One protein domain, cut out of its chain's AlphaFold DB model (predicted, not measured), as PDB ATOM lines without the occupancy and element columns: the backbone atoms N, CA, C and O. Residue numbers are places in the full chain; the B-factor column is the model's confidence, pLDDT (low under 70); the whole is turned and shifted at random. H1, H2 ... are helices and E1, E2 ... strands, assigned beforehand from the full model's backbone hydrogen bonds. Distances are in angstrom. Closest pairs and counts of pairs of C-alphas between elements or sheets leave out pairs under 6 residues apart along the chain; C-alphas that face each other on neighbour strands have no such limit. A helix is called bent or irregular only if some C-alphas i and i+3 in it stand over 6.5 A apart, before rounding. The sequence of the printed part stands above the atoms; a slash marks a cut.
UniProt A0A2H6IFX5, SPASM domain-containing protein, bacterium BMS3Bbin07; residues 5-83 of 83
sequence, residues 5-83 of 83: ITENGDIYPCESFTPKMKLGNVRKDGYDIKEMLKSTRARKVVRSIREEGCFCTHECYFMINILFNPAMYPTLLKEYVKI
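Overview. This is residues 5 to 83 of the 83 residues of the protein "SPASM domain-containing protein" of bacterium BMS3Bbin07 (UniProt A0A2H6IFX5). A loose head of loops round the short strand E1, with helices H1 and H2 making a corner beneath it, runs out into a long free arm, in which H3 and H4 make a second corner. The arm makes much of the length: residues 57 to 65, 67 to 74 and 77 to 83 stick out from the body. The printed part has 79 residues with one named strand and four named helices, in the order E1, H1, H2, H3, H4, and the class is mostly helix. The whole is loose, with a radius of gyration of the C-alphas of 16.4 A and spans of 52 by 24 by 23 A.

Arrangement. H2, residues 40 to 52, is close to but not clearly touching H1, residues 33 to 38; the closest C-alphas, of Met 36 and Ala 42, are 7.1 A apart. They run the same way at a steep tilt of 67 degrees, only just short of about perpendicular. E1, residues 10 to 12, is apart from both and pairs with no named strand, but residues 10 to 11 pair antiparallel with residues 24 to 25. H3, residues 59 to 68, is apart from H2. H4, residues 70 to 82, is close to but not clearly touching H3, with the C-alphas of Ile 66 and Met 72 closest at 6.0 A; they run opposite ways at a steep tilt of 69 degrees, only just short of about perpendicular. In H1 and H2 every O i to N i+4 pair is within hydrogen-bond range; in H3 4 of 6 are, in H4 7 of 9.

Along the chain. H2 is 17.8 A long, from C-alpha 40 at (236.125, 227.416, 192.418). H4 is 19.5 A long and ends with C-alpha 82 at (199.482, 243.705, 213.523); H3 measures 15.2 A, H1 8.8 A and E1 6.7 A. H3 and H4 are irregular, but only just: C-alphas 60 and 63 are 6.7 A apart, and C-alphas 71 and 74 are 6.8 A apart.

Size, cuts and confidence. The C-alphas farthest apart, of Lys 28 and Lys 82, are 52.3 A apart. The printed part has no cut; the link from E1 to H1, 20 residues, is long. The mean pLDDT of the printed part is 75.1, and residues 16 to 20, 53 to 66 and 83 are under 70.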
ATOM      1  N   ILE A   5     232.135 221.943 210.106       83.38
ATOM      2  CA  ILE A   5     233.401 221.219 209.975       83.38
ATOM      3  C   ILE A   5     233.230 219.858 210.646       83.38
ATOM      4  O   ILE A   5     232.811 219.787 211.799       83.38
ATOM      5  N   THR A   6     233.531 218.781 209.925       83.25
ATOM      6  CA  THR A   6     233.507 217.423 210.482       83.25
ATOM      7  C   THR A   6     234.799 217.095 211.223       83.25
ATOM      8  O   THR A   6     235.830 217.735 211.021       83.25
ATOM      9  N   GLU A   7     234.777 216.026 212.017       80.62
ATOM     10  CA  GLU A   7     235.958 215.458 212.688       80.62
ATOM     11  C   GLU A   7     237.117 215.128 211.728       80.62
ATOM     12  O   GLU A   7     238.290 215.266 212.072       80.62
ATOM     13  N   ASN A   8     236.798 214.778 210.478       80.25
ATOM     14  CA  ASN A   8     237.787 214.503 209.435       80.25
ATOM     15  C   ASN A   8     238.446 215.781 208.881       80.25
ATOM     16  O   ASN A   8     239.376 215.708 208.072       80.25
ATOM     17  N   GLY A   9     237.976 216.956 209.304       79.12
ATOM     18  CA  GLY A   9     238.386 218.255 208.787       79.12
ATOM     19  C   GLY A   9     237.716 218.610 207.462       79.12
ATOM     20  O   GLY A   9     238.198 219.495 206.762       79.12
ATOM     21  N   ASP A  10     236.637 217.929 207.077       84.25
ATOM     22  CA  ASP A  10     235.899 218.288 205.868       84.25
ATOM     23  C   ASP A  10     234.927 219.430 206.152       84.25
ATOM     24  O   ASP A  10     234.225 219.425 207.163       84.25
ATOM     25  N   ILE A  11     234.863 220.390 205.231       84.38
ATOM     26  CA  ILE A  11     233.986 221.555 205.353       84.38
ATOM     27  C   ILE A  11     232.749 221.383 204.472       84.38
ATOM     28  O   ILE A  11     232.857 221.103 203.269       84.38
ATOM     29  N   TYR A  12     231.586 221.640 205.062       83.31
ATOM     30  CA  TYR A  12     230.286 221.637 204.404       83.31
ATOM     31  C   TYR A  12     229.539 222.962 204.632       83.31
ATOM     32  O   TYR A  12     229.737 223.620 205.655       83.31
ATOM     33  N   PRO A  13     228.667 223.366 203.691       76.25
ATOM     34  CA  PRO A  13     227.874 224.591 203.810       76.25
ATOM     35  C   PRO A  13     226.651 224.448 204.736       76.25
ATOM     36  O   PRO A  13     226.005 225.445 205.034       76.25
ATOM     37  N   CYS A  14     226.285 223.224 205.129       73.25
ATOM     38  CA  CYS A  14     225.076 222.911 205.894       73.25
ATOM     39  C   CYS A  14     225.185 221.504 206.516       73.25
ATOM     40  O   CYS A  14     225.966 220.672 206.043       73.25
ATOM     41  N   GLU A  15     224.370 221.234 207.534       70.31
ATOM     42  CA  GLU A  15     224.237 219.969 208.264       70.31
ATOM     43  C   GLU A  15     223.719 218.772 207.436       70.31
ATOM     44  O   GLU A  15     223.737 217.645 207.919       70.31
ATOM     45  N   SER A  16     223.301 218.962 206.178       65.44
ATOM     46  CA  SER A  16     222.856 217.847 205.318       65.44
ATOM     47  C   SER A  16     223.983 216.963 204.758       65.44
ATOM     48  O   SER A  16     223.685 216.018 204.037       65.44
ATOM     49  N   PHE A  17     225.260 217.240 205.056       64.38
ATOM     50  CA  PHE A  17     226.432 216.402 204.719       64.38
ATOM     51  C   PHE A  17     226.418 215.723 203.331       64.38
ATOM     52  O   PHE A  17     226.874 214.591 203.161       64.38
ATOM     53  N   THR A  18     225.934 216.410 202.292       68.62
ATOM     54  CA  THR A  18     225.894 215.829 200.945       68.62
ATOM     55  C   THR A  18     227.301 215.820 200.333       68.62
ATOM     56  O   THR A  18     227.921 216.882 200.228       68.62
ATOM     57  N   PRO A  19     227.810 214.682 199.816       66.44
ATOM     58  CA  PRO A  19     229.165 214.596 199.254       66.44
ATOM     59  C   PRO A  19     229.391 215.536 198.056       66.44
ATOM     60  O   PRO A  19     230.503 216.023 197.840       66.44
ATOM     61  N   LYS A  20     228.329 215.869 197.308       66.44
ATOM     62  CA  LYS A  20     228.359 216.874 196.228       66.44
ATOM     63  C   LYS A  20     228.642 218.297 196.730       66.44
ATOM     64  O   LYS A  20     229.210 219.093 195.990       66.44
ATOM     65  N   MET A  21     228.290 218.599 197.979       73.75
ATOM     66  CA  MET A  21     228.438 219.919 198.604       73.75
ATOM     67  C   MET A  21     229.713 220.053 199.445       73.75
ATOM     68  O   MET A  21     229.914 221.078 200.091       73.75
ATOM     69  N   LYS A  22     230.600 219.049 199.425       80.25
ATOM     70  CA  LYS A  22     231.902 219.122 200.095       80.25
ATOM     71  C   LYS A  22     232.734 220.265 199.511       80.25
ATOM     72  O   LYS A  22     233.120 220.218 198.336       80.25
ATOM     73  N   LEU A  23     233.023 221.263 200.345       80.94
ATOM     74  CA  LEU A  23     233.776 222.462 199.971       80.94
ATOM     75  C   LEU A  23     235.277 222.158 199.870       80.94
ATOM     76  O   LEU A  23     235.930 222.631 198.945       80.94
ATOM     77  N   GLY A  24     235.800 221.321 200.769       81.25
ATOM     78  CA  GLY A  24     237.217 220.941 200.836       81.25
ATOM     79  C   GLY A  24     237.583 220.378 202.209       81.25
ATOM     80  O   GLY A  24     236.683 219.985 202.957       81.25
ATOM     81  N   ASN A  25     238.878 220.318 202.530       82.75
ATOM     82  CA  ASN A  25     239.365 219.816 203.816       82.75
ATOM     83  C   ASN A  25     240.382 220.788 204.432       82.75
ATOM     84  O   ASN A  25     241.428 221.038 203.835       82.75
ATOM     85  N   VAL A  26     240.120 221.268 205.654       82.25
ATOM     86  CA  VAL A  26     240.980 222.255 206.337       82.25
ATOM     87  C   VAL A  26     242.417 221.777 206.521       82.25
ATOM     88  O   VAL A  26     243.336 222.589 206.488       82.25
ATOM     89  N   ARG A  27     242.642 220.467 206.682       78.94
ATOM     90  CA  ARG A  27     243.980 219.905 206.923       78.94
ATOM     91  C   ARG A  27     244.835 219.918 205.657       78.94
ATOM     92  O   ARG A  27     246.056 219.915 205.761       78.94
ATOM     93  N   LYS A  28     244.206 219.913 204.475       75.94
ATOM     94  CA  LYS A  28     244.897 219.978 203.177       75.94
ATOM     95  C   LYS A  28     245.185 221.411 202.740       75.94
ATOM     96  O   LYS A  28     246.217 221.648 202.130       75.94
ATOM     97  N   ASP A  29     244.304 222.341 203.091       70.06
ATOM     98  CA  ASP A  29     244.368 223.745 202.670       70.06
ATOM     99  C   ASP A  29     245.035 224.664 203.717       70.06
ATOM    100  O   ASP A  29     244.769 225.861 203.772       70.06
ATOM    101  N   GLY A  30     245.890 224.117 204.591       75.56
ATOM    102  CA  GLY A  30     246.669 224.914 205.551       75.56
ATOM    103  C   GLY A  30     245.835 225.625 206.625       75.56
ATOM    104  O   GLY A  30     246.292 226.612 207.189       75.56
ATOM    105  N   TYR A  31     244.631 225.122 206.921       75.06
ATOM    106  CA  TYR A  31     243.645 225.711 207.841       75.06
ATOM    107  C   TYR A  31     243.093 227.083 207.422       75.06
ATOM    108  O   TYR A  31     242.372 227.722 208.191       75.06
ATOM    109  N   ASP A  32     243.336 227.513 206.182       79.88
ATOM    110  CA  ASP A  32     242.926 228.830 205.700       79.88
ATOM    111  C   ASP A  32     241.511 228.801 205.092       79.88
ATOM    112  O   ASP A  32     241.282 228.795 203.878       79.88
ATOM    113  N   ILE A  33     240.503 228.767 205.971       77.06
ATOM    114  CA  ILE A  33     239.085 228.607 205.592       77.06
ATOM    115  C   ILE A  33     238.637 229.704 204.610       77.06
ATOM    116  O   ILE A  33     237.857 229.441 203.694       77.06
ATOM    117  N   LYS A  34     239.141 230.938 204.756       79.44
ATOM    118  CA  LYS A  34     238.786 232.062 203.872       79.44
ATOM    119  C   LYS A  34     239.230 231.841 202.428       79.44
ATOM    120  O   LYS A  34     238.459 232.144 201.519       79.44
ATOM    121  N   GLU A  35     240.442 231.340 202.212       80.06
ATOM    122  CA  GLU A  35     240.939 230.978 200.877       80.06
ATOM    123  C   GLU A  35     240.117 229.820 200.305       80.06
ATOM    124  O   GLU A  35     239.642 229.876 199.168       80.06
ATOM    125  N   MET A  36     239.818 228.824 201.139       77.38
ATOM    126  CA  MET A  36     239.008 227.670 200.752       77.38
ATOM    127  C   MET A  36     237.600 228.059 200.274       77.38
ATOM    128  O   MET A  36     237.102 227.522 199.281       77.38
ATOM    129  N   LEU A  37     236.964 229.036 200.927       77.56
ATOM    130  CA  LEU A  37     235.655 229.568 200.528       77.56
ATOM    131  C   LEU A  37     235.699 230.374 199.221       77.56
ATOM    132  O   LEU A  37     234.680 230.497 198.541       77.56
ATOM    133  N   LYS A  38     236.864 230.912 198.843       80.62
ATOM    134  CA  LYS A  38     237.057 231.581 197.548       80.62
ATOM    135  C   LYS A  38     237.301 230.597 196.406       80.62
ATOM    136  O   LYS A  38     237.201 231.010 195.247       80.62
ATOM    137  N   SER A  39     237.592 229.331 196.711       82.19
ATOM    138  CA  SER A  39     237.876 228.306 195.709       82.19
ATOM    139  C   SER A  39     236.735 228.141 194.698       82.19
ATOM    140  O   SER A  39     235.547 228.338 194.984       82.19
ATOM    141  N   THR A  40     237.089 227.701 193.491       81.75
ATOM    142  CA  THR A  40     236.125 227.416 192.418       81.75
ATOM    143  C   THR A  40     235.085 226.381 192.849       81.75
ATOM    144  O   THR A  40     233.931 226.450 192.428       81.75
ATOM    145  N   ARG A  41     235.470 225.435 193.715       82.75
ATOM    146  CA  ARG A  41     234.566 224.408 194.238       82.75
ATOM    147  C   ARG A  41     233.536 225.007 195.188       82.75
ATOM    148  O   ARG A  41     232.351 224.746 195.006       82.75
ATOM    149  N   ALA A  42     233.955 225.868 196.115       81.31
ATOM    150  CA  ALA A  42     233.034 226.555 197.013       81.31
ATOM    151  C   ALA A  42     232.025 227.424 196.251       81.31
ATOM    152  O   ALA A  42     230.823 227.340 196.498       81.31
ATOM    153  N   ARG A  43     232.483 228.175 195.240       82.81
ATOM    154  CA  ARG A  43     231.589 228.958 194.370       82.81
ATOM    155  C   ARG A  43     230.597 228.088 193.601       82.81
ATOM    156  O   ARG A  43     229.433 228.463 193.501       82.81
ATOM    157  N   LYS A  44     231.033 226.937 193.076       83.94
ATOM    158  CA  LYS A  44     230.138 225.976 192.410       83.94
ATOM    159  C   LYS A  44     229.073 225.454 193.365       83.94
ATOM    160  O   LYS A  44     227.910 225.463 193.000       83.94
ATOM    161  N   VAL A  45     229.450 225.074 194.585       81.94
ATOM    162  CA  VAL A  45     228.500 224.582 195.593       81.94
ATOM    163  C   VAL A  45     227.481 225.662 195.966       81.94
ATOM    164  O   VAL A  45     226.286 225.392 195.947       81.94
ATOM    165  N   VAL A  46     227.923 226.897 196.228       79.94
ATOM    166  CA  VAL A  46     227.017 228.027 196.519       79.94
ATOM    167  C   VAL A  46     226.085 228.310 195.340       79.94
ATOM    168  O   VAL A  46     224.900 228.573 195.535       79.94
ATOM    169  N   ARG A  47     226.597 228.229 194.109       82.06
ATOM    170  CA  ARG A  47     225.792 228.399 192.899       82.06
ATOM    171  C   ARG A  47     224.758 227.283 192.741       82.06
ATOM    172  O   ARG A  47     223.599 227.602 192.522       82.06
ATOM    173  N   SER A  48     225.147 226.022 192.922       79.50
ATOM    174  CA  SER A  48     224.226 224.880 192.894       79.50
ATOM    175  C   SER A  48     223.140 225.005 193.959       79.50
ATOM    176  O   SER A  48     221.981 224.776 193.659       79.50
ATOM    177  N   ILE A  49     223.478 225.456 195.172       77.06
ATOM    178  CA  ILE A  49     222.489 225.727 196.230       77.06
ATOM    179  C   ILE A  49     221.496 226.815 195.800       77.06
ATOM    180  O   ILE A  49     220.302 226.712 196.070       77.06
ATOM    181  N   ARG A  50     221.981 227.863 195.124       73.81
ATOM    182  CA  ARG A  50     221.139 228.961 194.637       73.81
ATOM    183  C   ARG A  50     220.250 228.552 193.458       73.81
ATOM    184  O   ARG A  50     219.149 229.077 193.349       73.81
ATOM    185  N   GLU A  51     220.735 227.678 192.579       76.56
ATOM    186  CA  GLU A  51     220.035 227.249 191.359       76.56
ATOM    187  C   GLU A  51     219.083 226.068 191.600       76.56
ATOM    188  O   GLU A  51     217.943 226.113 191.149       76.56
ATOM    189  N   GLU A  52     219.514 225.029 192.322       71.12
ATOM    190  CA  GLU A  52     218.698 223.836 192.616       71.12
ATOM    191  C   GLU A  52     217.750 224.055 193.806       71.12
ATOM    192  O   GLU A  52     216.796 223.302 193.995       71.12
ATOM    193  N   GLY A  53     217.996 225.106 194.594       63.62
ATOM    194  CA  GLY A  53     217.312 225.347 195.853       63.62
ATOM    195  C   GLY A  53     217.795 224.407 196.960       63.62
ATOM    196  O   GLY A  53     218.330 223.321 196.736       63.62
ATOM    197  N   CYS A  54     217.612 224.832 198.206       66.81
ATOM    198  CA  CYS A  54     217.796 223.958 199.358       66.81
ATOM    199  C   CYS A  54     216.433 223.387 199.756       66.81
ATOM    200  O   CYS A  54     215.562 224.133 200.189       66.81
ATOM    201  N   PHE A  55     216.279 222.064 199.662       59.56
ATOM    202  CA  PHE A  55     215.061 221.341 200.065       59.56
ATOM    203  C   PHE A  55     214.875 221.234 201.590       59.56
ATOM    204  O   PHE A  55     213.908 220.643 202.058       59.56
ATOM    205  N   CYS A  56     215.796 221.796 202.376       60.47
ATOM    206  CA  CYS A  56     215.594 221.982 203.806       60.47
ATOM    207  C   CYS A  56     214.447 222.984 204.006       60.47
ATOM    208  O   CYS A  56     214.450 224.048 203.385       60.47
ATOM    209  N   THR A  57     213.505 222.679 204.902       52.84
ATOM    210  CA  THR A  57     212.335 223.514 205.246       52.84
ATOM    211  C   THR A  57     212.694 224.888 205.833       52.84
ATOM    212  O   THR A  57     211.810 225.647 206.207       52.84
ATOM    213  N   HIS A  58     213.980 225.254 205.861       54.38
ATOM    214  CA  HIS A  58     214.511 226.585 206.157       54.38
ATOM    215  C   HIS A  58     214.164 227.162 207.534       54.38
ATOM    216  O   HIS A  58     214.581 228.285 207.817       54.38
ATOM    217  N   GLU A  59     213.503 226.414 208.421       54.53
ATOM    218  CA  GLU A  59     213.082 226.928 209.730       54.53
ATOM    219  C   GLU A  59     214.278 227.409 210.571       54.53
ATOM    220  O   GLU A  59     214.240 228.498 211.142       54.53
ATOM    221  N   CYS A  60     215.401 226.683 210.541       56.78
ATOM    222  CA  CYS A  60     216.608 227.038 211.298       56.78
ATOM    223  C   CYS A  60     217.351 228.279 210.764       56.78
ATOM    224  O   CYS A  60     218.035 228.961 211.526       56.78
ATOM    225  N   TYR A  61     217.229 228.605 209.471       60.50
ATOM    226  CA  TYR A  61     217.966 229.718 208.848       60.50
ATOM    227  C   TYR A  61     217.118 230.967 208.624       60.50
ATOM    228  O   TYR A  61     217.672 232.038 208.367       60.50
ATOM    229  N   PHE A  62     215.795 230.864 208.747       64.06
ATOM    230  CA  PHE A  62     214.896 231.997 208.562       64.06
ATOM    231  C   PHE A  62     215.145 233.091 209.606       64.06
ATOM    232  O   PHE A  62     215.279 234.259 209.247       64.06
ATOM    233  N   MET A  63     215.333 232.707 210.876       64.31
ATOM    234  CA  MET A  63     215.698 233.641 211.949       64.31
ATOM    235  C   MET A  63     217.016 234.369 211.671       64.31
ATOM    236  O   MET A  63     217.097 235.580 211.846       64.31
ATOM    237  N   ILE A  64     218.042 233.658 211.196       68.56
ATOM    238  CA  ILE A  64     219.348 234.257 210.886       68.56
ATOM    239  C   ILE A  64     219.235 235.185 209.671       68.56
ATOM    240  O   ILE A  64     219.779 236.285 209.690       68.56
ATOM    241  N   ASN A  65     218.510 234.789 208.624       65.50
ATOM    242  CA  ASN A  65     218.297 235.644 207.454       65.50
ATOM    243  C   ASN A  65     217.548 236.929 207.810       65.50
ATOM    244  O   ASN A  65     217.925 237.993 207.336       65.50
ATOM    245  N   ILE A  66     216.539 236.840 208.672       69.69
ATOM    246  CA  ILE A  66     215.852 238.003 209.228       69.69
ATOM    247  C   ILE A  66     216.823 238.875 210.033       69.69
ATOM    248  O   ILE A  66     216.881 240.085 209.830       69.69
ATOM    249  N   LEU A  67     217.600 238.265 210.934       72.62
ATOM    250  CA  LEU A  67     218.501 238.982 211.831       72.62
ATOM    251  C   LEU A  67     219.596 239.731 211.067       72.62
ATOM    252  O   LEU A  67     219.956 240.831 211.462       72.62
ATOM    253  N   PHE A  68     220.119 239.163 209.980       71.38
ATOM    254  CA  PHE A  68     221.206 239.764 209.201       71.38
ATOM    255  C   PHE A  68     220.737 240.524 207.951       71.38
ATOM    256  O   PHE A  68     221.578 241.063 207.227       71.38
ATOM    257  N   ASN A  69     219.427 240.609 207.692       76.56
ATOM    258  CA  ASN A  69     218.867 241.415 206.610       76.56
ATOM    259  C   ASN A  69     218.114 242.633 207.173       76.56
ATOM    260  O   ASN A  69     216.907 242.554 207.414       76.56
ATOM    261  N   PRO A  70     218.778 243.792 207.330       74.75
ATOM    262  CA  PRO A  70     218.148 244.973 207.912       74.75
ATOM    263  C   PRO A  70     216.960 245.503 207.096       74.75
ATOM    264  O   PRO A  70     216.081 246.162 207.647       74.75
ATOM    265  N   ALA A  71     216.874 245.167 205.804       80.06
ATOM    266  CA  ALA A  71     215.723 245.503 204.969       80.06
ATOM    267  C   ALA A  71     214.455 244.702 205.329       80.06
ATOM    268  O   ALA A  71     213.358 245.098 204.938       80.06
ATOM    269  N   MET A  72     214.573 243.600 206.081       77.00
ATOM    270  CA  MET A  72     213.425 242.814 206.553       77.00
ATOM    271  C   MET A  72     212.834 243.328 207.869       77.00
ATOM    272  O   MET A  72     211.665 243.053 208.141       77.00
ATOM    273  N   TYR A  73     213.577 244.111 208.657       82.50
ATOM    274  CA  TYR A  73     213.075 244.682 209.910       82.50
ATOM    275  C   TYR A  73     211.776 245.492 209.784       82.50
ATOM    276  O   TYR A  73     210.904 245.271 210.619       82.50
ATOM    277  N   PRO A  74     211.559 246.375 208.786       81.00
ATOM    278  CA  PRO A  74     210.298 247.119 208.685       81.00
ATOM    279  C   PRO A  74     209.082 246.215 208.435       81.00
ATOM    280  O   PRO A  74     208.003 246.477 208.963       81.00
ATOM    281  N   THR A  75     209.242 245.135 207.663       82.62
ATOM    282  CA  THR A  75     208.189 244.124 207.472       82.62
ATOM    283  C   THR A  75     207.917 243.374 208.772       82.62
ATOM    284  O   THR A  75     206.765 243.139 209.119       82.62
ATOM    285  N   LEU A  76     208.970 243.062 209.529       80.56
ATOM    286  CA  LEU A  76     208.862 242.378 210.813       80.56
ATOM    287  C   LEU A  76     208.174 243.240 211.878       80.56
ATOM    288  O   LEU A  76     207.331 242.751 212.620       80.56
ATOM    289  N   LEU A  77     208.485 244.536 211.900       83.12
ATOM    290  CA  LEU A  77     207.845 245.526 212.765       83.12
ATOM    291  C   LEU A  77     206.359 245.684 212.423       83.12
ATOM    292  O   LEU A  77     205.534 245.776 213.325       83.12
ATOM    293  N   LYS A  78     206.004 245.663 211.129       85.56
ATOM    294  CA  LYS A  78     204.601 245.652 210.687       85.56
ATOM    295  C   LYS A  78     203.846 244.437 211.208       85.56
ATOM    296  O   LYS A  78     202.751 244.625 211.717       85.56
ATOM    297  N   GLU A  79     204.407 243.235 211.088       84.00
ATOM    298  CA  GLU A  79     203.769 242.018 211.610       84.00
ATOM    299  C   GLU A  79     203.664 242.043 213.141       84.00
ATOM    300  O   GLU A  79     202.624 241.683 213.678       84.00
ATOM    301  N   TYR A  80     204.678 242.562 213.844       82.25
ATOM    302  CA  TYR A  80     204.650 242.695 215.306       82.25
ATOM    303  C   TYR A  80     203.570 243.664 215.813       82.25
ATOM    304  O   TYR A  80     203.011 243.441 216.875       82.25
ATOM    305  N   VAL A  81     203.269 244.730 215.062       89.06
ATOM    306  CA  VAL A  81     202.213 245.711 215.398       89.06
ATOM    307  C   VAL A  81     200.819 245.251 214.941       89.06
ATOM    308  O   VAL A  81     199.811 245.811 215.365       89.06
ATOM    309  N   LYS A  82     200.743 244.268 214.034       75.25
ATOM    310  CA  LYS A  82     199.482 243.705 213.523       75.25
ATOM    311  C   LYS A  82     198.893 242.620 214.431       75.25
ATOM    312  O   LYS A  82     197.722 242.287 214.258       75.25
ATOM    313  N   ILE A  83     199.722 242.062 215.315       54.19
ATOM    314  CA  ILE A  83     199.346 241.204 216.449       54.19
ATOM    315  C   ILE A  83     198.852 242.099 217.585       54.19
ATOM    316  O   ILE A  83     197.835 241.723 218.206       54.19
TER     317      ILE A  83